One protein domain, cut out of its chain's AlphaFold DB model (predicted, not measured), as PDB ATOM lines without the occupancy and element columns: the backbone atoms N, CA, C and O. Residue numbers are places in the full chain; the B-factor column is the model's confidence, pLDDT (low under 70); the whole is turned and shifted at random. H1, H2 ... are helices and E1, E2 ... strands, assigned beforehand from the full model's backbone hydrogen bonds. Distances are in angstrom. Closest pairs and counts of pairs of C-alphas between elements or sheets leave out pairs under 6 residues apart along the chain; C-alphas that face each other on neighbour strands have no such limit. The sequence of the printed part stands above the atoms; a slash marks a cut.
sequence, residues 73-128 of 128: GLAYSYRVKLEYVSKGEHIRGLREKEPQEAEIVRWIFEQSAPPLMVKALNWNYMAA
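What this domain is: This is residues 73 to 128 of the 128 residues of the protein "DNA invertase Pin-like site-specific DNA recombinase" of Paenochrobactrum gallinarii (UniProt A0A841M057). Little regular structure: a small two-stranded antiparallel hairpin, E1 - E2, has a long loop at one end and helix H1 at the other, and beyond H1 an unnamed tail, residues 112 to 128, turns aside and sticks out. Of 56 printed residues, under half are in named elements, two strands then one helix, of mixed class. The whole is extended, radius of gyration of the C-alphas 16.6 A, and only just flat, spanning 51 by 34 by 15 A.

How they stand to each other: E1, residues 78 to 80, and E2, residues 95 to 97, form a hairpin; N 79 and O 96 are within hydrogen-bond range at 2.9 A. A tight link leads to H1, residues 99 to 111, where every O i to N i+4 pair is within range. The closest C-alphas of E1 and H1, Tyr 78 and Ala 102, are 7.7 A apart.

Where its parts are: E1 begins at C-alpha 78 (45.731, 9.080, 5.910) and is 7.0 A long, E2 6.9 A. H1, 18.4 A, ends at C-alpha 111 (66.290, 7.768, 9.342).

The domain as a whole: The printed part has no cut. The link from E1 to E2 is long, 14 residues. Residues 113 to 128 have pLDDT under 70.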
ATOM      1  N   GLY A  73      44.258   6.607  -4.692       86.94
ATOM      2  CA  GLY A  73      44.086   5.656  -3.591       86.94
ATOM      3  C   GLY A  73      44.295   6.278  -2.205       86.94
ATOM      4  O   GLY A  73      44.707   7.431  -2.071       86.94
ATOM      5  N   LEU A  74      43.961   5.523  -1.155       89.25
ATOM      6  CA  LEU A  74      44.258   5.930   0.218       89.25
ATOM      7  C   LEU A  74      45.756   5.732   0.477       89.25
ATOM      8  O   LEU A  74      46.241   4.607   0.405       89.25
ATOM      9  N   ALA A  75      46.475   6.822   0.733       89.56
ATOM     10  CA  ALA A  75      47.871   6.758   1.146       89.56
ATOM     11  C   ALA A  75      47.971   6.352   2.623       89.56
ATOM     12  O   ALA A  75      47.124   6.746   3.424       89.56
ATOM     13  N   TYR A  76      49.030   5.621   2.977       89.00
ATOM     14  CA  TYR A  76      49.416   5.396   4.372       89.00
ATOM     15  C   TYR A  76      49.649   6.746   5.062       89.00
ATOM     16  O   TYR A  76      50.097   7.682   4.393       89.00
ATOM     17  N   SER A  77      49.352   6.866   6.355       91.56
ATOM     18  CA  SER A  77      49.238   8.119   7.128       91.56
ATOM     19  C   SER A  77      47.962   8.935   6.938       91.56
ATOM     20  O   SER A  77      47.803   9.994   7.553       91.56
ATOM     21  N   TYR A  78      47.023   8.445   6.128       93.00
ATOM     22  CA  TYR A  78      45.731   9.080   5.910       93.00
ATOM     23  C   TYR A  78      44.598   8.082   6.113       93.00
ATOM     24  O   TYR A  78      44.718   6.901   5.804       93.00
ATOM     25  N   ARG A  79      43.442   8.593   6.534       92.88
ATOM     26  CA  ARG A  79      42.177   7.851   6.587       92.88
ATOM     27  C   ARG A  79      41.074   8.585   5.828       92.88
ATOM     28  O   ARG A  79      41.199   9.765   5.489       92.88
ATOM     29  N   VAL A  80      40.002   7.868   5.493       91.56
ATOM     30  CA  VAL A  80      38.817   8.465   4.854       91.56
ATOM     31  C   VAL A  80      38.124   9.363   5.871       91.56
ATOM     32  O   VAL A  80      37.730   8.890   6.933       91.56
ATOM     33  N   LYS A  81      37.937  10.637   5.526       90.25
ATOM     34  CA  LYS A  81      37.160  11.556   6.356       90.25
ATOM     35  C   LYS A  81      35.678  11.394   6.015       90.25
ATOM     36  O   LYS A  81      35.270  11.671   4.884       90.25
ATOM     37  N   LEU A  82      34.889  10.910   6.969       88.06
ATOM     38  CA  LEU A  82      33.451  10.696   6.803       88.06
ATOM     39  C   LEU A  82      32.690  11.984   7.135       88.06
ATOM     40  O   LEU A  82      32.234  12.180   8.255       88.06
ATOM     41  N   GLU A  83      32.566  12.866   6.148       87.88
ATOM     42  CA  GLU A  83      31.659  14.017   6.217       87.88
ATOM     43  C   GLU A  83      30.458  13.799   5.305       87.88
ATOM     44  O   GLU A  83      30.590  13.223   4.223       87.88
ATOM     45  N   TYR A  84      29.298  14.295   5.727       86.56
ATOM     46  CA  TYR A  84      28.034  14.131   5.019       86.56
ATOM     47  C   TYR A  84      27.509  15.480   4.538       86.56
ATOM     48  O   TYR A  84      27.603  16.492   5.230       86.56
ATOM     49  N   VAL A  85      26.940  15.490   3.336       81.81
ATOM     50  CA  VAL A  85      26.175  16.628   2.820       81.81
ATOM     51  C   VAL A  85      24.825  16.676   3.544       81.81
ATOM     52  O   VAL A  85      24.353  15.664   4.058       81.81
ATOM     53  N   SER A  86      24.144  17.823   3.520       77.12
ATOM     54  CA  SER A  86      22.790  18.001   4.078       77.12
ATOM     55  C   SER A  86      21.745  16.978   3.598       77.12
ATOM     56  O   SER A  86      20.715  16.813   4.242       77.12
ATOM     57  N   LYS A  87      22.006  16.270   2.490       74.69
ATOM     58  CA  LYS A  87      21.174  15.184   1.944       74.69
ATOM     59  C   LYS A  87      21.557  13.769   2.417       74.69
ATOM     60  O   LYS A  87      21.014  12.804   1.896       74.69
ATOM     61  N   GLY A  88      22.482  13.622   3.367       77.56
ATOM     62  CA  GLY A  88      22.872  12.325   3.939       77.56
ATOM     63  C   GLY A  88      23.870  11.508   3.107       77.56
ATOM     64  O   GLY A  88      24.282  10.434   3.537       77.56
ATOM     65  N   GLU A  89      24.308  12.003   1.948       80.94
ATOM     66  CA  GLU A  89      25.381  11.374   1.169       80.94
ATOM     67  C   GLU A  89      26.760  11.796   1.687       80.94
ATOM     68  O   GLU A  89      26.983  12.966   2.008       80.94
ATOM     69  N   HIS A  90      27.712  10.860   1.740       81.69
ATOM     70  CA  HIS A  90      29.079  11.159   2.157       81.69
ATOM     71  C   HIS A  90      29.875  11.869   1.058       81.69
ATOM     72  O   HIS A  90      29.819  11.531  -0.129       81.69
ATOM     73  N   ILE A  91      30.704  12.831   1.455       84.94
ATOM     74  CA  ILE A  91      31.565  13.569   0.537       84.94
ATOM     75  C   ILE A  91      32.755  12.684   0.152       84.94
ATOM     76  O   ILE A  91      33.729  12.516   0.885       84.94
ATOM     77  N   ARG A  92      32.700  12.134  -1.062       86.12
ATOM     78  CA  ARG A  92      33.790  11.332  -1.634       86.12
ATOM     79  C   ARG A  92      35.078  12.149  -1.762       86.12
ATOM     80  O   ARG A  92      35.049  13.303  -2.195       86.12
ATOM     81  N   GLY A  93      36.205  11.495  -1.482       86.12
ATOM     82  CA  GLY A  93      37.549  12.025  -1.727       86.12
ATOM     83  C   GLY A  93      38.135  12.856  -0.586       86.12
ATOM     84  O   GLY A  93      39.279  13.288  -0.707       86.12
ATOM     85  N   LEU A  94      37.409  13.059   0.515       91.38
ATOM     86  CA  LEU A  94      37.975  13.697   1.700       91.38
ATOM     87  C   LEU A  94      38.888  12.733   2.459       91.38
ATOM     88  O   LEU A  94      38.599  11.541   2.610       91.38
ATOM     89  N   ARG A  95      40.007  13.274   2.934       91.94
ATOM     90  CA  ARG A  95      41.025  12.554   3.695       91.94
ATOM     91  C   ARG A  95      41.393  13.375   4.920       91.94
ATOM     92  O   ARG A  95      41.391  14.603   4.865       91.94
ATOM     93  N   GLU A  96      41.755  12.696   5.991       92.81
ATOM     94  CA  GLU A  96      42.356  13.310   7.171       92.81
ATOM     95  C   GLU A  96      43.609  12.536   7.572       92.81
ATOM     96  O   GLU A  96      43.755  11.366   7.213       92.81
ATOM     97  N   LYS A  97      44.545  13.210   8.243       92.12
ATOM     98  CA  LYS A  97      45.805  12.599   8.676       92.12
ATOM     99  C   LYS A  97      45.535  11.667   9.855       92.12
ATOM    100  O   LYS A  97      44.847  12.073  10.786       92.12
ATOM    101  N   GLU A  98      46.117  10.474   9.829       94.19
ATOM    102  CA  GLU A  98      46.169   9.569  10.978       94.19
ATOM    103  C   GLU A  98      47.488   9.820  11.730       94.19
ATOM    104  O   GLU A  98      48.558   9.525  11.186       94.19
ATOM    105  N   PRO A  99      47.463  10.433  12.930       92.62
ATOM    106  CA  PRO A  99      48.677  10.919  13.587       92.62
ATOM    107  C   PRO A  99      49.732   9.840  13.839       92.62
ATOM    108  O   PRO A  99      50.916  10.121  13.645       92.62
ATOM    109  N   GLN A 100      49.304   8.630  14.215       92.75
ATOM    110  CA  GLN A 100      50.194   7.510  14.545       92.75
ATOM    111  C   GLN A 100      50.990   7.048  13.320       92.75
ATOM    112  O   GLN A 100      52.216   6.972  13.337       92.75
ATOM    113  N   GLU A 101      50.300   6.819  12.205       92.88
ATOM    114  CA  GLU A 101      50.937   6.441  10.944       92.88
ATOM    115  C   GLU A 101      51.787   7.585  10.366       92.88
ATOM    116  O   GLU A 101      52.854   7.359   9.795       92.88
ATOM    117  N   ALA A 102      51.352   8.838  10.536       92.56
ATOM    118  CA  ALA A 102      52.109  10.002  10.084       92.56
ATOM    119  C   ALA A 102      53.443  10.167  10.830       92.56
ATOM    120  O   ALA A 102      54.393  10.703  10.259       92.56
ATOM    121  N   GLU A 103      53.520   9.737  12.089       94.00
ATOM    122  CA  GLU A 103      54.763   9.717  12.863       94.00
ATOM    123  C   GLU A 103      55.748   8.684  12.323       94.00
ATOM    124  O   GLU A 103      56.914   9.013  12.126       94.00
ATOM    125  N   ILE A 104      55.265   7.495  11.955       91.94
ATOM    126  CA  ILE A 104      56.081   6.459  11.309       91.94
ATOM    127  C   ILE A 104      56.665   6.979   9.992       91.94
ATOM    128  O   ILE A 104      57.857   6.820   9.742       91.94
ATOM    129  N   VAL A 105      55.855   7.645   9.162       89.12
ATOM    130  CA  VAL A 105      56.347   8.232   7.905       89.12
ATOM    131  C   VAL A 105      57.435   9.274   8.182       89.12
ATOM    132  O   VAL A 105      58.491   9.213   7.558       89.12
ATOM    133  N   ARG A 106      57.223  10.198   9.130       90.19
ATOM    134  CA  ARG A 106      58.244  11.193   9.507       90.19
ATOM    135  C   ARG A 106      59.533  10.528   9.986       90.19
ATOM    136  O   ARG A 106      60.598  10.862   9.476       90.19
ATOM    137  N   TRP A 107      59.417   9.538  10.867       91.00
ATOM    138  CA  TRP A 107      60.548   8.770  11.372       91.00
ATOM    139  C   TRP A 107      61.332   8.095  10.236       91.00
ATOM    140  O   TRP A 107      62.548   8.242  10.171       91.00
ATOM    141  N   ILE A 108      60.664   7.442   9.274       89.62
ATOM    142  CA  ILE A 108      61.336   6.835   8.108       89.62
ATOM    143  C   ILE A 108      62.136   7.887   7.333       89.62
ATOM    144  O   ILE A 108      63.289   7.634   6.985       89.62
ATOM    145  N   PHE A 109      61.550   9.058   7.059       84.50
ATOM    146  CA  PHE A 109      62.234  10.127   6.322       84.50
ATOM    147  C   PHE A 109      63.434  10.700   7.090       84.50
ATOM    148  O   PHE A 109      64.434  11.038   6.461       84.50
ATOM    149  N   GLU A 110      63.367  10.766   8.421       87.81
ATOM    150  CA  GLU A 110      64.486  11.177   9.278       87.81
ATOM    151  C   GLU A 110      65.619  10.142   9.287       87.81
ATOM    152  O   GLU A 110      66.786  10.510   9.179       87.81
ATOM    153  N   GLN A 111      65.292   8.846   9.358       82.81
ATOM    154  CA  GLN A 111      66.290   7.768   9.342       82.81
ATOM    155  C   GLN A 111      66.910   7.545   7.953       82.81
ATOM    156  O   GLN A 111      68.057   7.116   7.843       82.81
ATOM    157  N   SER A 112      66.157   7.820   6.884       70.94
ATOM    158  CA  SER A 112      66.540   7.481   5.505       70.94
ATOM    159  C   SER A 112      67.245   8.608   4.749       70.94
ATOM    160  O   SER A 112      67.448   8.471   3.545       70.94
ATOM    161  N   ALA A 113      67.584   9.733   5.383       59.41
ATOM    162  CA  ALA A 113      68.147  10.889   4.686       59.41
ATOM    163  C   ALA A 113      69.688  10.839   4.566       59.41
ATOM    164  O   ALA A 113      70.383  11.223   5.507       59.41
ATOM    165  N   PRO A 114      70.276  10.514   3.394       55.69
ATOM    166  CA  PRO A 114      71.536  11.122   2.999       55.69
ATOM    167  C   PRO A 114      71.279  12.579   2.540       55.69
ATOM    168  O   PRO A 114      70.215  12.869   1.979       55.69
ATOM    169  N   PRO A 115      72.245  13.507   2.693       52.75
ATOM    170  CA  PRO A 115      72.066  14.957   2.480       52.75
ATOM    171  C   PRO A 115      71.572  15.413   1.090       52.75
ATOM    172  O   PRO A 115      71.287  16.591   0.887       52.75
ATOM    173  N   LEU A 116      71.488  14.517   0.104       51.31
ATOM    174  CA  LEU A 116      71.215  14.846  -1.298       51.31
ATOM    175  C   LEU A 116      69.728  14.785  -1.690       51.31
ATOM    176  O   LEU A 116      69.353  15.382  -2.698       51.31
ATOM    177  N   MET A 117      68.859  14.133  -0.907       46.06
ATOM    178  CA  MET A 117      67.461  13.906  -1.320       46.06
ATOM    179  C   MET A 117      66.531  15.114  -1.094       46.06
ATOM    180  O   MET A 117      65.484  15.224  -1.731       46.06
ATOM    181  N   VAL A 118      66.933  16.077  -0.258       48.59
ATOM    182  CA  VAL A 118      66.126  17.277   0.046       48.59
ATOM    183  C   VAL A 118      66.140  18.301  -1.103       48.59
ATOM    184  O   VAL A 118      65.192  19.069  -1.254       48.59
ATOM    185  N   LYS A 119      67.149  18.289  -1.989       42.41
ATOM    186  CA  LYS A 119      67.216  19.237  -3.122       42.41
ATOM    187  C   LYS A 119      66.237  18.932  -4.263       42.41
ATOM    188  O   LYS A 119      65.882  19.853  -4.992       42.41
ATOM    189  N   ALA A 120      65.767  17.692  -4.413       41.09
ATOM    190  CA  ALA A 120      64.871  17.320  -5.515       41.09
ATOM    191  C   ALA A 120      63.393  17.665  -5.251       41.09
ATOM    192  O   ALA A 120      62.637  17.911  -6.188       41.09
ATOM    193  N   LEU A 121      62.976  17.741  -3.983       44.84
ATOM    194  CA  LEU A 121      61.590  18.056  -3.608       44.84
ATOM    195  C   LEU A 121      61.253  19.554  -3.685       44.84
ATOM    196  O   LEU A 121      60.077  19.905  -3.662       44.84
ATOM    197  N   ASN A 122      62.255  20.429  -3.836       40.81
ATOM    198  CA  ASN A 122      62.068  21.883  -3.866       40.81
ATOM    199  C   ASN A 122      62.070  22.500  -5.282       40.81
ATOM    200  O   ASN A 122      62.110  23.720  -5.415       40.81
ATOM    201  N   TRP A 123      62.045  21.691  -6.352       39.81
ATOM    202  CA  TRP A 123      62.240  22.202  -7.721       39.81
ATOM    203  C   TRP A 123      60.963  22.668  -8.452       39.81
ATOM    204  O   TRP A 123      61.084  23.441  -9.390       39.81
ATOM    205  N   ASN A 124      59.737  22.297  -8.046       41.12
ATOM    206  CA  ASN A 124      58.543  22.560  -8.885       41.12
ATOM    207  C   ASN A 124      57.354  23.290  -8.224       41.12
ATOM    208  O   ASN A 124      56.278  23.318  -8.811       41.12
ATOM    209  N   TYR A 125      57.518  23.928  -7.059       43.78
ATOM    210  CA  TYR A 125      56.461  24.786  -6.479       43.78
ATOM    211  C   TYR A 125      56.700  26.303  -6.636       43.78
ATOM    212  O   TYR A 125      55.889  27.088  -6.156       43.78
ATOM    213  N   MET A 126      57.762  26.734  -7.334       37.62
ATOM    214  CA  MET A 126      58.061  28.163  -7.574       37.62
ATOM    215  C   MET A 126      58.189  28.568  -9.054       37.62
ATOM    216  O   MET A 126      58.642  29.671  -9.344       37.62
ATOM    217  N   ALA A 127      57.769  27.725 -10.000       39.66
ATOM    218  CA  ALA A 127      57.788  28.067 -11.425       39.66
ATOM    219  C   ALA A 127      56.499  27.623 -12.139       39.66
ATOM    220  O   ALA A 127      56.524  26.645 -12.885       39.66
ATOM    221  N   ALA A 128      55.390  28.318 -11.853       33.62
ATOM    222  CA  ALA A 128      54.245  28.632 -12.734       33.62
ATOM    223  C   ALA A 128      53.014  29.028 -11.903       33.62
ATOM    224  O   ALA A 128      52.493  28.161 -11.164       33.62
TER     225      ALA A 128